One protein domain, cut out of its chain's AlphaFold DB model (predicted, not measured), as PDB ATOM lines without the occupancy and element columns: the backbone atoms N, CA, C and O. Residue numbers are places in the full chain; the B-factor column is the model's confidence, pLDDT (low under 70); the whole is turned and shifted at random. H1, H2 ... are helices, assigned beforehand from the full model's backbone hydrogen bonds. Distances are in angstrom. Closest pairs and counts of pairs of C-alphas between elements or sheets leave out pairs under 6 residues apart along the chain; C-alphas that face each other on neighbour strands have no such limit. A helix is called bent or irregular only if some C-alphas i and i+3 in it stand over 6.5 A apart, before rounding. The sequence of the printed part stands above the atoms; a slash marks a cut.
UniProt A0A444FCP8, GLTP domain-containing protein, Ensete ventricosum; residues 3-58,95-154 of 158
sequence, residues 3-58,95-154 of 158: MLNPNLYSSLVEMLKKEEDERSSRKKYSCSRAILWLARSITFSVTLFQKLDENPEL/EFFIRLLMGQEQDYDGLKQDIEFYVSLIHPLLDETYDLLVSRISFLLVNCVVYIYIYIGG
ATOM      1  N   MET A   3     -20.695  14.807   0.378       89.38
ATOM      2  CA  MET A   3     -21.713  14.240   1.282       89.38
ATOM      3  C   MET A   3     -22.809  15.219   1.741       89.38
ATOM      4  O   MET A   3     -23.818  14.777   2.275       89.38
ATOM      5  N   LEU A   4     -22.631  16.537   1.572       88.12
ATOM      6  CA  LEU A   4     -23.660  17.517   1.939       88.12
ATOM      7  C   LEU A   4     -24.801  17.549   0.917       88.12
ATOM      8  O   LEU A   4     -25.944  17.780   1.292       88.12
ATOM      9  N   ASN A   5     -24.482  17.358  -0.366       88.31
ATOM     10  CA  ASN A   5     -25.455  17.262  -1.449       88.31
ATOM     11  C   ASN A   5     -24.785  16.626  -2.687       88.31
ATOM     12  O   ASN A   5     -24.215  17.353  -3.504       88.31
ATOM     13  N   PRO A   6     -24.836  15.291  -2.833       92.12
ATOM     14  CA  PRO A   6     -24.168  14.583  -3.927       92.12
ATOM     15  C   PRO A   6     -24.653  14.982  -5.324       92.12
ATOM     16  O   PRO A   6     -23.872  14.956  -6.268       92.12
ATOM     17  N   ASN A   7     -25.922  15.386  -5.454       89.44
ATOM     18  CA  ASN A   7     -26.490  15.814  -6.734       89.44
ATOM     19  C   ASN A   7     -25.909  17.163  -7.173       89.44
ATOM     20  O   ASN A   7     -25.574  17.344  -8.340       89.44
ATOM     21  N   LEU A   8     -25.773  18.100  -6.226       85.00
ATOM     22  CA  LEU A   8     -25.229  19.434  -6.486       85.00
ATOM     23  C   LEU A   8     -23.700  19.425  -6.611       85.00
ATOM     24  O   LEU A   8     -23.147  20.156  -7.418       85.00
ATOM     25  N   TYR A   9     -23.009  18.601  -5.824       87.44
ATOM     26  CA  TYR A   9     -21.546  18.511  -5.802       87.44
ATOM     27  C   TYR A   9     -21.049  17.248  -6.502       87.44
ATOM     28  O   TYR A   9     -20.153  16.572  -6.005       87.44
ATOM     29  N   SER A  10     -21.661  16.919  -7.637       89.75
ATOM     30  CA  SER A  10     -21.429  15.680  -8.386       89.75
ATOM     31  C   SER A  10     -20.091  15.643  -9.133       89.75
ATOM     32  O   SER A  10     -19.667  14.574  -9.563       89.75
ATOM     33  N   SER A  11     -19.406  16.784  -9.266       90.06
ATOM     34  CA  SER A  11     -18.097  16.893  -9.913       90.06
ATOM     35  C   SER A  11     -17.160  17.843  -9.166       90.06
ATOM     36  O   SER A  11     -17.604  18.718  -8.413       90.06
ATOM     37  N   LEU A  12     -15.851  17.721  -9.426       89.06
ATOM     38  CA  LEU A  12     -14.845  18.662  -8.918       89.06
ATOM     39  C   LEU A  12     -15.143  20.099  -9.361       89.06
ATOM     40  O   LEU A  12     -14.949  21.031  -8.585       89.06
ATOM     41  N   VAL A  13     -15.674  20.277 -10.574       90.19
ATOM     42  CA  VAL A  13     -16.064  21.585 -11.112       90.19
ATOM     43  C   VAL A  13     -17.115  22.247 -10.223       90.19
ATOM     44  O   VAL A  13     -16.931  23.392  -9.821       90.19
ATOM     45  N   GLU A  14     -18.188  21.535  -9.875       90.50
ATOM     46  CA  GLU A  14     -19.263  22.086  -9.036       90.50
ATOM     47  C   GLU A  14     -18.807  22.337  -7.594       90.50
ATOM     48  O   GLU A  14     -19.184  23.333  -6.971       90.50
ATOM     49  N   MET A  15     -17.932  21.476  -7.067       89.62
ATOM     50  CA  MET A  15     -17.313  21.686  -5.757       89.62
ATOM     51  C   MET A  15     -16.460  22.961  -5.736       89.62
ATOM     52  O   MET A  15     -16.585  23.767  -4.815       89.62
ATOM     53  N   LEU A  16     -15.623  23.178  -6.753       88.50
ATOM     54  CA  LEU A  16     -14.754  24.354  -6.835       88.50
ATOM     55  C   LEU A  16     -15.534  25.642  -7.119       88.50
ATOM     56  O   LEU A  16     -15.238  26.659  -6.495       88.50
ATOM     57  N   LYS A  17     -16.556  25.597  -7.985       87.19
ATOM     58  CA  LYS A  17     -17.450  26.738  -8.252       87.19
ATOM     59  C   LYS A  17     -18.091  27.258  -6.970       87.19
ATOM     60  O   LYS A  17     -18.001  28.443  -6.681       87.19
ATOM     61  N   LYS A  18     -18.646  26.367  -6.141       87.50
ATOM     62  CA  LYS A  18     -19.211  26.782  -4.852       87.50
ATOM     63  C   LYS A  18     -18.182  27.495  -3.968       87.50
ATOM     64  O   LYS A  18     -18.511  28.489  -3.326       87.50
ATOM     65  N   GLU A  19     -16.954  26.985  -3.880       86.00
ATOM     66  CA  GLU A  19     -15.932  27.636  -3.050       86.00
ATOM     67  C   GLU A  19     -15.457  28.976  -3.614       86.00
ATOM     68  O   GLU A  19     -15.026  29.848  -2.852       86.00
ATOM     69  N   GLU A  20     -15.513  29.143  -4.931       85.12
ATOM     70  CA  GLU A  20     -15.273  30.417  -5.600       85.12
ATOM     71  C   GLU A  20     -16.385  31.422  -5.273       85.12
ATOM     72  O   GLU A  20     -16.082  32.513  -4.781       85.12
ATOM     73  N   ASP A  21     -17.651  31.022  -5.426       85.94
ATOM     74  CA  ASP A  21     -18.832  31.841  -5.125       85.94
ATOM     75  C   ASP A  21     -18.843  32.307  -3.658       85.94
ATOM     76  O   ASP A  21     -19.113  33.471  -3.351       85.94
ATOM     77  N   GLU A  22     -18.469  31.421  -2.730       86.31
ATOM     78  CA  GLU A  22     -18.362  31.719  -1.296       86.31
ATOM     79  C   GLU A  22     -17.061  32.448  -0.903       86.31
ATOM     80  O   GLU A  22     -16.850  32.750   0.279       86.31
ATOM     81  N   ARG A  23     -16.149  32.690  -1.857       82.62
ATOM     82  CA  ARG A  23     -14.788  33.217  -1.630       82.62
ATOM     83  C   ARG A  23     -14.033  32.444  -0.539       82.62
ATOM     84  O   ARG A  23     -13.263  33.007   0.245       82.62
ATOM     85  N   SER A  24     -14.273  31.138  -0.460       82.31
ATOM     86  CA  SER A  24     -13.789  30.247   0.595       82.31
ATOM     87  C   SER A  24     -12.648  29.327   0.144       82.31
ATOM     88  O   SER A  24     -12.024  28.687   0.991       82.31
ATOM     89  N   SER A  25     -12.283  29.348  -1.142       77.81
ATOM     90  CA  SER A  25     -11.236  28.506  -1.753       77.81
ATOM     91  C   SER A  25      -9.857  28.576  -1.074       77.81
ATOM     92  O   SER A  25      -9.092  27.610  -1.113       77.81
ATOM     93  N   ARG A  26      -9.526  29.684  -0.392       73.19
ATOM     94  CA  ARG A  26      -8.255  29.866   0.343       73.19
ATOM     95  C   ARG A  26      -8.326  29.526   1.833       73.19
ATOM     96  O   ARG A  26      -7.295  29.565   2.506       73.19
ATOM     97  N   LYS A  27      -9.509  29.204   2.370       80.25
ATOM     98  CA  LYS A  27      -9.657  28.834   3.785       80.25
ATOM     99  C   LYS A  27      -8.832  27.588   4.086       80.25
ATOM    100  O   LYS A  27      -8.676  26.716   3.240       80.25
ATOM    101  N   LYS A  28      -8.334  27.481   5.321       75.06
ATOM    102  CA  LYS A  28      -7.454  26.384   5.767       75.06
ATOM    103  C   LYS A  28      -7.989  24.986   5.416       75.06
ATOM    104  O   LYS A  28      -7.193  24.116   5.080       75.06
ATOM    105  N   TYR A  29      -9.310  24.813   5.460       81.56
ATOM    106  CA  TYR A  29     -10.015  23.548   5.238       81.56
ATOM    107  C   TYR A  29     -10.888  23.561   3.972       81.56
ATOM    108  O   TYR A  29     -11.990  23.017   3.981       81.56
ATOM    109  N   SER A  30     -10.430  24.219   2.905       86.56
ATOM    110  CA  SER A  30     -11.151  24.245   1.630       86.56
ATOM    111  C   SER A  30     -10.951  22.960   0.819       86.56
ATOM    112  O   SER A  30      -9.883  22.338   0.829       86.56
ATOM    113  N   CYS A  31     -11.986  22.586   0.077       86.88
ATOM    114  CA  CYS A  31     -11.973  21.532  -0.920       86.88
ATOM    115  C   CYS A  31     -10.931  21.806  -2.009       86.88
ATOM    116  O   CYS A  31     -10.210  20.895  -2.391       86.88
ATOM    117  N   SER A  32     -10.775  23.057  -2.444       88.00
ATOM    118  CA  SER A  32      -9.779  23.479  -3.436       88.00
ATOM    119  C   SER A  32      -8.363  23.118  -2.999       88.00
ATOM    120  O   SER A  32      -7.580  22.570  -3.773       88.00
ATOM    121  N   ARG A  33      -8.025  23.374  -1.727       86.44
ATOM    122  CA  ARG A  33      -6.723  22.996  -1.166       86.44
ATOM    123  C   ARG A  33      -6.581  21.486  -1.032       86.44
ATOM    124  O   ARG A  33      -5.493  20.978  -1.278       86.44
ATOM    125  N   ALA A  34      -7.643  20.787  -0.635       88.56
ATOM    126  CA  ALA A  34      -7.632  19.331  -0.543       88.56
ATOM    127  C   ALA A  34      -7.392  18.683  -1.917       88.56
ATOM    128  O   ALA A  34      -6.526  17.823  -2.032       88.56
ATOM    129  N   ILE A  35      -8.081  19.156  -2.962       91.38
ATOM    130  CA  ILE A  35      -7.906  18.703  -4.348       91.38
ATOM    131  C   ILE A  35      -6.480  18.996  -4.828       91.38
ATOM    132  O   ILE A  35      -5.838  18.112  -5.380       91.38
ATOM    133  N   LEU A  36      -5.936  20.188  -4.554       90.50
ATOM    134  CA  LEU A  36      -4.555  20.523  -4.917       90.50
ATOM    135  C   LEU A  36      -3.525  19.585  -4.262       90.50
ATOM    136  O   LEU A  36      -2.587  19.137  -4.919       90.50
ATOM    137  N   TRP A  37      -3.672  19.291  -2.968       91.06
ATOM    138  CA  TRP A  37      -2.772  18.362  -2.275       91.06
ATOM    139  C   TRP A  37      -2.938  16.917  -2.748       91.06
ATOM    140  O   TRP A  37      -1.943  16.196  -2.840       91.06
ATOM    141  N   LEU A  38      -4.160  16.511  -3.089       92.75
ATOM    142  CA  LEU A  38      -4.428  15.213  -3.697       92.75
ATOM    143  C   LEU A  38      -3.751  15.100  -5.068       92.75
ATOM    144  O   LEU A  38      -3.004  14.151  -5.279       92.75
ATOM    145  N   ALA A  39      -3.928  16.091  -5.947       94.81
ATOM    146  CA  ALA A  39      -3.304  16.123  -7.270       94.81
ATOM    147  C   ALA A  39      -1.775  15.998  -7.171       94.81
ATOM    148  O   ALA A  39      -1.192  15.142  -7.821       94.81
ATOM    149  N   ARG A  40      -1.132  16.747  -6.264       95.31
ATOM    150  CA  ARG A  40       0.321  16.643  -6.017       95.31
ATOM    151  C   ARG A  40       0.761  15.272  -5.508       95.31
ATOM    152  O   ARG A  40       1.835  14.806  -5.875       95.31
ATOM    153  N   SER A  41      -0.049  14.638  -4.661       95.69
ATOM    154  CA  SER A  41       0.243  13.296  -4.138       95.69
ATOM    155  C   SER A  41       0.125  12.236  -5.234       95.69
ATOM    156  O   SER A  41       0.957  11.343  -5.311       95.69
ATOM    157  N   ILE A  42      -0.870  12.363  -6.115       96.06
ATOM    158  CA  ILE A  42      -1.028  11.482  -7.275       96.06
ATOM    159  C   ILE A  42       0.106  11.723  -8.285       96.06
ATOM    160  O   ILE A  42       0.665  10.753  -8.784       96.06
ATOM    161  N   THR A  43       0.513  12.978  -8.527       97.12
ATOM    162  CA  THR A  43       1.703  13.297  -9.337       97.12
ATOM    163  C   THR A  43       2.947  12.603  -8.781       97.12
ATOM    164  O   THR A  43       3.650  11.944  -9.536       97.12
ATOM    165  N   PHE A  44       3.186  12.670  -7.464       97.31
ATOM    166  CA  PHE A  44       4.277  11.923  -6.826       97.31
ATOM    167  C   PHE A  44       4.180  10.417  -7.112       97.31
ATOM    168  O   PHE A  44       5.173   9.825  -7.517       97.31
ATOM    169  N   SER A  45       3.006   9.796  -6.954       96.19
ATOM    170  CA  SER A  45       2.836   8.356  -7.207       96.19
ATOM    171  C   SER A  45       3.081   7.969  -8.668       96.19
ATOM    172  O   SER A  45       3.774   6.991  -8.925       96.19
ATOM    173  N   VAL A  46       2.555   8.740  -9.625       96.38
ATOM    174  CA  VAL A  46       2.778   8.518 -11.065       96.38
ATOM    175  C   VAL A  46       4.268   8.611 -11.392       96.38
ATOM    176  O   VAL A  46       4.829   7.673 -11.954       96.38
ATOM    177  N   THR A  47       4.930   9.689 -10.966       97.62
ATOM    178  CA  THR A  47       6.367   9.885 -11.201       97.62
ATOM    179  C   THR A  47       7.215   8.825 -10.491       97.62
ATOM    180  O   THR A  47       8.235   8.405 -11.030       97.62
ATOM    181  N   LEU A  48       6.807   8.359  -9.304       97.00
ATOM    182  CA  LEU A  48       7.466   7.258  -8.598       97.00
ATOM    183  C   LEU A  48       7.429   5.976  -9.432       97.00
ATOM    184  O   LEU A  48       8.464   5.344  -9.614       97.00
ATOM    185  N   PHE A  49       6.258   5.595  -9.946       95.25
ATOM    186  CA  PHE A  49       6.114   4.373 -10.736       95.25
ATOM    187  C   PHE A  49       6.874   4.436 -12.063       95.25
ATOM    188  O   PHE A  49       7.539   3.466 -12.414       95.25
ATOM    189  N   GLN A  50       6.862   5.581 -12.749       95.81
ATOM    190  CA  GLN A  50       7.664   5.778 -13.963       95.81
ATOM    191  C   GLN A  50       9.161   5.636 -13.673       95.81
ATOM    192  O   GLN A  50       9.834   4.817 -14.292       95.81
ATOM    193  N   LYS A  51       9.676   6.351 -12.662       97.00
ATOM    194  CA  LYS A  51      11.098   6.268 -12.298       97.00
ATOM    195  C   LYS A  51      11.503   4.877 -11.805       97.00
ATOM    196  O   LYS A  51      12.655   4.494 -11.992       97.00
ATOM    197  N   LEU A  52      10.593   4.127 -11.178       94.50
ATOM    198  CA  LEU A  52      10.851   2.738 -10.798       94.50
ATOM    199  C   LEU A  52      11.108   1.866 -12.027       94.50
ATOM    200  O   LEU A  52      12.069   1.103 -11.999       94.50
ATOM    201  N   ASP A  53      10.306   1.989 -13.084       92.38
ATOM    202  CA  ASP A  53      10.523   1.229 -14.320       92.38
ATOM    203  C   ASP A  53      11.770   1.702 -15.085       92.38
ATOM    204  O   ASP A  53      12.574   0.889 -15.534       92.38
ATOM    205  N   GLU A  54      11.969   3.019 -15.179       94.56
ATOM    206  CA  GLU A  54      13.049   3.635 -15.963       94.56
ATOM    207  C   GLU A  54      14.451   3.413 -15.376       94.56
ATOM    208  O   GLU A  54      15.424   3.404 -16.127       94.56
ATOM    209  N   ASN A  55      14.562   3.242 -14.054       95.25
ATOM    210  CA  ASN A  55      15.844   3.190 -13.341       95.25
ATOM    211  C   ASN A  55      15.967   1.888 -12.520       95.25
ATOM    212  O   ASN A  55      15.879   1.921 -11.281       95.25
ATOM    213  N   PRO A  56      16.109   0.715 -13.171       93.12
ATOM    214  CA  PRO A  56      16.191  -0.584 -12.498       93.12
ATOM    215  C   PRO A  56      17.410  -0.730 -11.573       93.12
ATOM    216  O   PRO A  56      17.375  -1.521 -10.633       93.12
ATOM    217  N   GLU A  57      18.472   0.033 -11.815       95.19
ATOM    218  CA  GLU A  57      19.730   0.013 -11.068       95.19
ATOM    219  C   GLU A  57      19.713   0.835  -9.772       95.19
ATOM    220  O   GLU A  57      20.575   0.642  -8.912       95.19
ATOM    221  N   LEU A  58      18.752   1.753  -9.611       97.19
ATOM    222  CA  LEU A  58      18.664   2.610  -8.429       97.19
ATOM    223  C   LEU A  58      17.974   1.899  -7.264       97.19
ATOM    224  O   LEU A  58      16.978   1.195  -7.437       97.19
ATOM    225  N   GLU A  95      13.567  -4.864  -4.031       93.56
ATOM    226  CA  GLU A  95      12.985  -6.127  -4.492       93.56
ATOM    227  C   GLU A  95      11.747  -6.492  -3.673       93.56
ATOM    228  O   GLU A  95      10.779  -7.023  -4.210       93.56
ATOM    229  N   PHE A  96      11.743  -6.187  -2.371       93.88
ATOM    230  CA  PHE A  96      10.568  -6.411  -1.535       93.88
ATOM    231  C   PHE A  96       9.407  -5.506  -1.954       93.88
ATOM    232  O   PHE A  96       8.284  -5.987  -2.079       93.88
ATOM    233  N   PHE A  97       9.676  -4.227  -2.221       94.38
ATOM    234  CA  PHE A  97       8.663  -3.287  -2.695       94.38
ATOM    235  C   PHE A  97       8.074  -3.686  -4.053       94.38
ATOM    236  O   PHE A  97       6.857  -3.728  -4.195       94.38
ATOM    237  N   ILE A  98       8.915  -4.054  -5.023       93.50
ATOM    238  CA  ILE A  98       8.468  -4.512  -6.347       93.50
ATOM    239  C   ILE A  98       7.588  -5.761  -6.219       93.50
ATOM    240  O   ILE A  98       6.503  -5.804  -6.792       93.50
ATOM    241  N   ARG A  99       7.981  -6.739  -5.390       92.25
ATOM    242  CA  ARG A  99       7.141  -7.920  -5.125       92.25
ATOM    243  C   ARG A  99       5.795  -7.569  -4.493       92.25
ATOM    244  O   ARG A  99       4.813  -8.249  -4.766       92.25
ATOM    245  N   LEU A 100       5.731  -6.543  -3.640       92.12
ATOM    246  CA  LEU A 100       4.454  -6.075  -3.096       92.12
ATOM    247  C   LEU A 100       3.555  -5.481  -4.185       92.12
ATOM    248  O   LEU A 100       2.347  -5.689  -4.126       92.12
ATOM    249  N   LEU A 101       4.130  -4.763  -5.154       90.88
ATOM    250  CA  LEU A 101       3.379  -4.179  -6.268       90.88
ATOM    251  C   LEU A 101       2.851  -5.242  -7.241       90.88
ATOM    252  O   LEU A 101       1.704  -5.144  -7.656       90.88
ATOM    253  N   MET A 102       3.650  -6.265  -7.554       90.50
ATOM    254  CA  MET A 102       3.268  -7.368  -8.454       90.50
ATOM    255  C   MET A 102       2.161  -8.271  -7.881       90.50
ATOM    256  O   MET A 102       1.484  -8.998  -8.605       90.50
ATOM    257  N   GLY A 103       2.003  -8.305  -6.556       85.31
ATOM    258  CA  GLY A 103       1.164  -9.314  -5.914       85.31
ATOM    259  C   GLY A 103       1.714 -10.736  -6.105       85.31
ATOM    260  O   GLY A 103       2.911 -10.939  -6.293       85.31
ATOM    261  N   GLN A 104       0.854 -11.752  -5.984       75.88
ATOM    262  CA  GLN A 104       1.286 -13.161  -5.961       75.88
ATOM    263  C   GLN A 104       1.367 -13.835  -7.342       75.88
ATOM    264  O   GLN A 104       1.913 -14.931  -7.431       75.88
ATOM    265  N   GLU A 105       0.834 -13.218  -8.401       69.62
ATOM    266  CA  GLU A 105       0.575 -13.905  -9.680       69.62
ATOM    267  C   GLU A 105       1.174 -13.219 -10.920       69.62
ATOM    268  O   GLU A 105       1.050 -13.757 -12.017       69.62
ATOM    269  N   GLN A 106       1.832 -12.063 -10.779       74.12
ATOM    270  CA  GLN A 106       2.385 -11.316 -11.916       74.12
ATOM    271  C   GLN A 106       3.911 -11.426 -12.002       74.12
ATOM    272  O   GLN A 106       4.591 -11.635 -10.995       74.12
ATOM    273  N   ASP A 107       4.445 -11.264 -13.213       86.94
ATOM    274  CA  ASP A 107       5.864 -11.028 -13.476       86.94
ATOM    275  C   ASP A 107       6.152  -9.521 -13.644       86.94
ATOM    276  O   ASP A 107       5.271  -8.670 -13.501       86.94
ATOM    277  N   TYR A 108       7.421  -9.176 -13.863       87.75
ATOM    278  CA  TYR A 108       7.840  -7.778 -13.965       87.75
ATOM    279  C   TYR A 108       7.260  -7.078 -15.205       87.75
ATOM    280  O   TYR A 108       6.915  -5.900 -15.135       87.75
ATOM    281  N   ASP A 109       7.100  -7.805 -16.315       90.88
ATOM    282  CA  ASP A 109       6.507  -7.269 -17.543       90.88
ATOM    283  C   ASP A 109       5.026  -6.918 -17.332       90.88
ATOM    284  O   ASP A 109       4.566  -5.878 -17.807       90.88
ATOM    285  N   GLY A 110       4.295  -7.730 -16.559       91.00
ATOM    286  CA  GLY A 110       2.935  -7.421 -16.119       91.00
ATOM    287  C   GLY A 110       2.862  -6.144 -15.277       91.00
ATOM    288  O   GLY A 110       2.066  -5.256 -15.582       91.00
ATOM    289  N   LEU A 111       3.746  -5.995 -14.281       91.50
ATOM    290  CA  LEU A 111       3.823  -4.766 -13.478       91.50
ATOM    291  C   LEU A 111       4.101  -3.533 -14.347       91.50
ATOM    292  O   LEU A 111       3.493  -2.484 -14.142       91.50
ATOM    293  N   LYS A 112       5.010  -3.646 -15.320       92.50
ATOM    294  CA  LYS A 112       5.316  -2.547 -16.238       92.50
ATOM    295  C   LYS A 112       4.083  -2.115 -17.034       92.50
ATOM    296  O   LYS A 112       3.797  -0.923 -17.107       92.50
ATOM    297  N   GLN A 113       3.327  -3.068 -17.582       94.19
ATOM    298  CA  GLN A 113       2.087  -2.774 -18.307       94.19
ATOM    299  C   GLN A 113       1.041  -2.112 -17.405       94.19
ATOM    300  O   GLN A 113       0.389  -1.156 -17.826       94.19
ATOM    301  N   ASP A 114       0.917  -2.565 -16.156       93.31
ATOM    302  CA  ASP A 114       0.011  -1.961 -15.176       93.31
ATOM    303  C   ASP A 114       0.419  -0.518 -14.838       93.31
ATOM    304  O   ASP A 114      -0.441   0.363 -14.749       93.31
ATOM    305  N   ILE A 115       1.724  -0.244 -14.710       93.69
ATOM    306  CA  ILE A 115       2.254   1.114 -14.528       93.69
ATOM    307  C   ILE A 115       1.921   1.980 -15.745       93.69
ATOM    308  O   ILE A 115       1.335   3.048 -15.579       93.69
ATOM    309  N   GLU A 116       2.247   1.533 -16.958       94.94
ATOM    310  CA  GLU A 116       1.970   2.277 -18.196       94.94
ATOM    311  C   GLU A 116       0.472   2.572 -18.351       94.94
ATOM    312  O   GLU A 116       0.077   3.704 -18.654       94.94
ATOM    313  N   PHE A 117      -0.377   1.584 -18.065       95.44
ATOM    314  CA  PHE A 117      -1.825   1.738 -18.093       95.44
ATOM    315  C   PHE A 117      -2.306   2.742 -17.040       95.44
ATOM    316  O   PHE A 117      -3.056   3.665 -17.372       95.44
ATOM    317  N   TYR A 118      -1.835   2.627 -15.796       94.06
ATOM    318  CA  TYR A 118      -2.150   3.566 -14.720       94.06
ATOM    319  C   TYR A 118      -1.760   5.001 -15.089       94.06
ATOM    320  O   TYR A 118      -2.583   5.912 -14.966       94.06
ATOM    321  N   VAL A 119      -0.545   5.211 -15.605       94.44
ATOM    322  CA  VAL A 119      -0.090   6.528 -16.067       94.44
ATOM    323  C   VAL A 119      -0.993   7.054 -17.183       94.44
ATOM    324  O   VAL A 119      -1.412   8.212 -17.121       94.44
ATOM    325  N   SER A 120      -1.362   6.212 -18.154       96.12
ATOM    326  CA  SER A 120      -2.218   6.615 -19.280       96.12
ATOM    327  C   SER A 120      -3.612   7.089 -18.847       96.12
ATOM    328  O   SER A 120      -4.173   7.997 -19.458       96.12
ATOM    329  N   LEU A 121      -4.157   6.513 -17.769       96.69
ATOM    330  CA  LEU A 121      -5.458   6.891 -17.215       96.69
ATOM    331  C   LEU A 121      -5.384   8.142 -16.341       96.69
ATOM    332  O   LEU A 121      -6.295   8.968 -16.354       96.69
ATOM    333  N   ILE A 122      -4.327   8.266 -15.541       95.12
ATOM    334  CA  ILE A 122      -4.235   9.299 -14.511       95.12
ATOM    335  C   ILE A 122      -3.706  10.617 -15.063       95.12
ATOM    336  O   ILE A 122      -4.145  11.667 -14.597       95.12
ATOM    337  N   HIS A 123      -2.809  10.595 -16.051       93.69
ATOM    338  CA  HIS A 123      -2.225  11.822 -16.597       93.69
ATOM    339  C   HIS A 123      -3.291  12.800 -17.132       93.69
ATOM    340  O   HIS A 123      -3.292  13.945 -16.683       93.69
ATOM    341  N   PRO A 124      -4.275  12.380 -17.959       94.94
ATOM    342  CA  PRO A 124      -5.320  13.291 -18.433       94.94
ATOM    343  C   PRO A 124      -6.186  13.855 -17.297       94.94
ATOM    344  O   PRO A 124      -6.564  15.022 -17.317       94.94
ATOM    345  N   LEU A 125      -6.471  13.041 -16.273       94.38
ATOM    346  CA  LEU A 125      -7.254  13.464 -15.108       94.38
ATOM    347  C   LEU A 125      -6.490  14.471 -14.240       94.38
ATOM    348  O   LEU A 125      -7.089  15.392 -13.677       94.38
ATOM    349  N   LEU A 126      -5.172  14.297 -14.110       94.12
ATOM    350  CA  LEU A 126      -4.296  15.247 -13.434       94.12
ATOM    351  C   LEU A 126      -4.237  16.570 -14.189       94.12
ATOM    352  O   LEU A 126      -4.399  17.608 -13.551       94.12
ATOM    353  N   ASP A 127      -4.060  16.533 -15.510       94.19
ATOM    354  CA  ASP A 127      -4.010  17.727 -16.356       94.19
ATOM    355  C   ASP A 127      -5.314  18.524 -16.248       94.19
ATOM    356  O   ASP A 127      -5.287  19.699 -15.881       94.19
ATOM    357  N   GLU A 128      -6.471  17.870 -16.415       93.94
ATOM    358  CA  GLU A 128      -7.777  18.514 -16.223       93.94
ATOM    359  C   GLU A 128      -7.936  19.093 -14.810       93.94
ATOM    360  O   GLU A 128      -8.466  20.193 -14.633       93.94
ATOM    361  N   THR A 129      -7.464  18.378 -13.784       93.25
ATOM    362  CA  THR A 129      -7.532  18.855 -12.398       93.25
ATOM    363  C   THR A 129      -6.655  20.089 -12.190       93.25
ATOM    364  O   THR A 129      -7.092  21.049 -11.544       93.25
ATOM    365  N   TYR A 130      -5.431  20.102 -12.723       92.69
ATOM    366  CA  TYR A 130      -4.538  21.253 -12.629       92.69
ATOM    367  C   TYR A 130      -5.074  22.446 -13.419       92.69
ATOM    368  O   TYR A 130      -5.113  23.542 -12.861       92.69
ATOM    369  N   ASP A 131      -5.576  22.249 -14.636       91.75
ATOM    370  CA  ASP A 131      -6.202  23.302 -15.442       91.75
ATOM    371  C   ASP A 131      -7.429  23.900 -14.744       91.75
ATOM    372  O   ASP A 131      -7.624  25.122 -14.705       91.75
ATOM    373  N   LEU A 132      -8.244  23.057 -14.111       90.00
ATOM    374  CA  LEU A 132      -9.392  23.493 -13.328       90.00
ATOM    375  C   LEU A 132      -8.967  24.329 -12.111       90.00
ATOM    376  O   LEU A 132      -9.538  25.389 -11.845       90.00
ATOM    377  N   LEU A 133      -7.937  23.892 -11.382       87.50
ATOM    378  CA  LEU A 133      -7.397  24.630 -10.241       87.50
ATOM    379  C   LEU A 133      -6.748  25.947 -10.681       87.50
ATOM    380  O   LEU A 133      -6.996  26.979 -10.059       87.50
ATOM    381  N   VAL A 134      -5.957  25.956 -11.756       85.50
ATOM    382  CA  VAL A 134      -5.312  27.163 -12.292       85.50
ATOM    383  C   VAL A 134      -6.363  28.152 -12.778       85.50
ATOM    384  O   VAL A 134      -6.318  29.314 -12.375       85.50
ATOM    385  N   SER A 135      -7.340  27.714 -13.573       81.62
ATOM    386  CA  SER A 135      -8.379  28.593 -14.120       81.62
ATOM    387  C   SER A 135      -9.275  29.218 -13.046       81.62
ATOM    388  O   SER A 135      -9.760  30.326 -13.239       81.62
ATOM    389  N   ARG A 136      -9.478  28.569 -11.895       72.44
ATOM    390  CA  ARG A 136     -10.376  29.070 -10.833       72.44
ATOM    391  C   ARG A 136      -9.628  29.763  -9.688       72.44
ATOM    392  O   ARG A 136     -10.101  30.746  -9.126       72.44
ATOM    393  N   ILE A 137      -8.412  29.322  -9.359       63.62
ATOM    394  CA  ILE A 137      -7.591  29.932  -8.296       63.62
ATOM    395  C   ILE A 137      -6.813  31.147  -8.824       63.62
ATOM    396  O   ILE A 137      -6.660  32.134  -8.095       63.62
ATOM    397  N   SER A 138      -6.367  31.133 -10.087       53.91
ATOM    398  CA  SER A 138      -5.681  32.285 -10.697       53.91
ATOM    399  C   SER A 138      -6.639  33.436 -10.974       53.91
ATOM    400  O   SER A 138      -6.232  34.585 -10.834       53.91
ATOM    401  N   PHE A 139      -7.924  33.176 -11.237       48.53
ATOM    402  CA  PHE A 139      -8.938  34.234 -11.306       48.53
ATOM    403  C   PHE A 139      -9.024  35.036  -9.998       48.53
ATOM    404  O   PHE A 139      -9.224  36.247 -10.038       48.53
ATOM    405  N   LEU A 140      -8.754  34.426  -8.840       45.06
ATOM    406  CA  LEU A 140      -8.669  35.136  -7.558       45.06
ATOM    407  C   LEU A 140      -7.339  35.878  -7.359       45.06
ATOM    408  O   LEU A 140      -7.294  36.826  -6.577       45.06
ATOM    409  N   LEU A 141      -6.247  35.468  -8.013       42.22
ATOM    410  CA  LEU A 141      -4.983  36.218  -8.014       42.22
ATOM    411  C   LEU A 141      -5.054  37.409  -8.967       42.22
ATOM    412  O   LEU A 141      -4.699  38.502  -8.550       42.22
ATOM    413  N   VAL A 142      -5.593  37.242 -10.175       42.75
ATOM    414  CA  VAL A 142      -5.813  38.346 -11.117       42.75
ATOM    415  C   VAL A 142      -6.831  39.325 -10.543       42.75
ATOM    416  O   VAL A 142      -6.547  40.510 -10.518       42.75
ATOM    417  N   ASN A 143      -7.944  38.869  -9.956       39.09
ATOM    418  CA  ASN A 143      -8.866  39.788  -9.288       39.09
ATOM    419  C   ASN A 143      -8.282  40.391  -8.004       39.09
ATOM    420  O   ASN A 143      -8.510  41.564  -7.783       39.09
ATOM    421  N   CYS A 144      -7.491  39.691  -7.176       37.00
ATOM    422  CA  CYS A 144      -6.828  40.345  -6.031       37.00
ATOM    423  C   CYS A 144      -5.772  41.366  -6.471       37.00
ATOM    424  O   CYS A 144      -5.698  42.432  -5.877       37.00
ATOM    425  N   VAL A 145      -4.967  41.063  -7.492       39.03
ATOM    426  CA  VAL A 145      -3.926  41.964  -8.004       39.03
ATOM    427  C   VAL A 145      -4.558  43.150  -8.728       39.03
ATOM    428  O   VAL A 145      -4.134  44.269  -8.484       39.03
ATOM    429  N   VAL A 146      -5.616  42.945  -9.517       44.00
ATOM    430  CA  VAL A 146      -6.401  44.019 -10.152       44.00
ATOM    431  C   VAL A 146      -7.168  44.836  -9.106       44.00
ATOM    432  O   VAL A 146      -7.185  46.055  -9.197       44.00
ATOM    433  N   TYR A 147      -7.734  44.220  -8.063       36.03
ATOM    434  CA  TYR A 147      -8.394  44.941  -6.966       36.03
ATOM    435  C   TYR A 147      -7.385  45.749  -6.141       36.03
ATOM    436  O   TYR A 147      -7.662  46.891  -5.800       36.03
ATOM    437  N   ILE A 148      -6.183  45.218  -5.894       45.03
ATOM    438  CA  ILE A 148      -5.065  45.960  -5.292       45.03
ATOM    439  C   ILE A 148      -4.605  47.100  -6.216       45.03
ATOM    440  O   ILE A 148      -4.420  48.215  -5.743       45.03
ATOM    441  N   TYR A 149      -4.490  46.882  -7.528       37.78
ATOM    442  CA  TYR A 149      -4.086  47.925  -8.480       37.78
ATOM    443  C   TYR A 149      -5.129  49.044  -8.616       37.78
ATOM    444  O   TYR A 149      -4.760  50.210  -8.709       37.78
ATOM    445  N   ILE A 150      -6.422  48.713  -8.586       49.22
ATOM    446  CA  ILE A 150      -7.521  49.681  -8.719       49.22
ATOM    447  C   ILE A 150      -7.787  50.429  -7.401       49.22
ATOM    448  O   ILE A 150      -8.080  51.619  -7.443       49.22
ATOM    449  N   TYR A 151      -7.674  49.777  -6.234       37.78
ATOM    450  CA  TYR A 151      -7.981  50.409  -4.936       37.78
ATOM    451  C   TYR A 151      -6.767  50.955  -4.174       37.78
ATOM    452  O   TYR A 151      -6.938  51.845  -3.345       37.78
ATOM    453  N   ILE A 152      -5.552  50.457  -4.427       47.59
ATOM    454  CA  ILE A 152      -4.318  50.930  -3.768       47.59
ATOM    455  C   ILE A 152      -3.493  51.826  -4.712       47.59
ATOM    456  O   ILE A 152      -2.756  52.687  -4.244       47.59
ATOM    457  N   GLY A 153      -3.686  51.729  -6.034       40.41
ATOM    458  CA  GLY A 153      -3.034  52.590  -7.036       40.41
ATOM    459  C   GLY A 153      -3.536  54.042  -7.095       40.41
ATOM    460  O   GLY A 153      -3.156  54.779  -7.998       40.41
ATOM    461  N   GLY A 154      -4.387  54.461  -6.154       42.12
ATOM    462  CA  GLY A 154      -4.955  55.808  -6.079       42.12
ATOM    463  C   GLY A 154      -4.195  56.799  -5.193       42.12
ATOM    464  O   GLY A 154      -4.753  57.849  -4.896       42.12
TER     465      GLY A 154
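AT A GLANCE: This is residues 3 to 58 and 95 to 154 of the 158 residues of the protein "GLTP domain-containing protein" of Ensete ventricosum (UniProt A0A444FCP8). One long bent helix, H4, makes the long axis, and H2 packs on it across the bend, running against it. Short H1 packs where H2 begins and H4b passes; residues 141 to 154 stick out at one end, and H3 makes a corner with H4a at the other. The printed part has 116 residues, all helix in class, with four named helices, H1 to H4 in chain order. It is only just loose, close to extended, with a radius of gyration of the C-alphas of 20.0 A, and spans 66 by 36 by 23 A.

HOW THE PARTS SIT: H4, residues 108 to 152, was assigned as one helix by its hydrogen bonds but is bent: C-alphas 121 and 124 are 6.5 A apart, and arms H4a, residues 108 to 121, and H4b, residues 124 to 152, stand at a steep tilt of 40 degrees. H2, residues 31 to 54, touches H4b with residues 32 to 43 alone, opposite ways at a steep tilt of 45 degrees; the closest C-alphas, of Ala 39 and Leu 126, are 6.3 A apart. H2 touches H4a with residues 46 to 53 alone, closest at the C-alphas of Val 46 and Val 119, 6.1 A. H1, residues 12 to 21, touches H4b at its residues 132 to 136 alone, the same way at a shallow tilt of 10 degrees; the C-alphas of Val 13 and Leu 132 are closest, 7.3 A. H1 and H2 form a hairpin, closest at the C-alphas of Leu 16 and Ser 32, 6.1 A. H1, H2 and H4b form an up and down bundle, each running against the one before. H3, residues 95 to 102, touches H4a only at the corner, closest at the C-alphas of Met 102 and Leu 111, 5.7 A. Every O i to N i+4 pair is within hydrogen-bond range in H1, H2, H3 and H4a; in H4b 23 of 25.

IN THESE COORDINATES: H4a begins at C-alpha 108 (7.840, -7.778, -13.965) and is 20.1 A long; H4b, 40.4 A, ends at C-alpha 152 (-4.318, 50.930, -3.768). H2 is 34.2 A long, H1 14.3 A and H3 10.6 A.

THE WHOLE: The C-alphas of Glu 105 and Gly 154 are farthest apart, 70.0 A. Residues 59 to 94 are not printed; C-alphas 58 and 95 are 11.1 A apart across the cut. Of the links printed whole, none is long. The model's pLDDT is under 70 at residue 105 and residues 137 to 154.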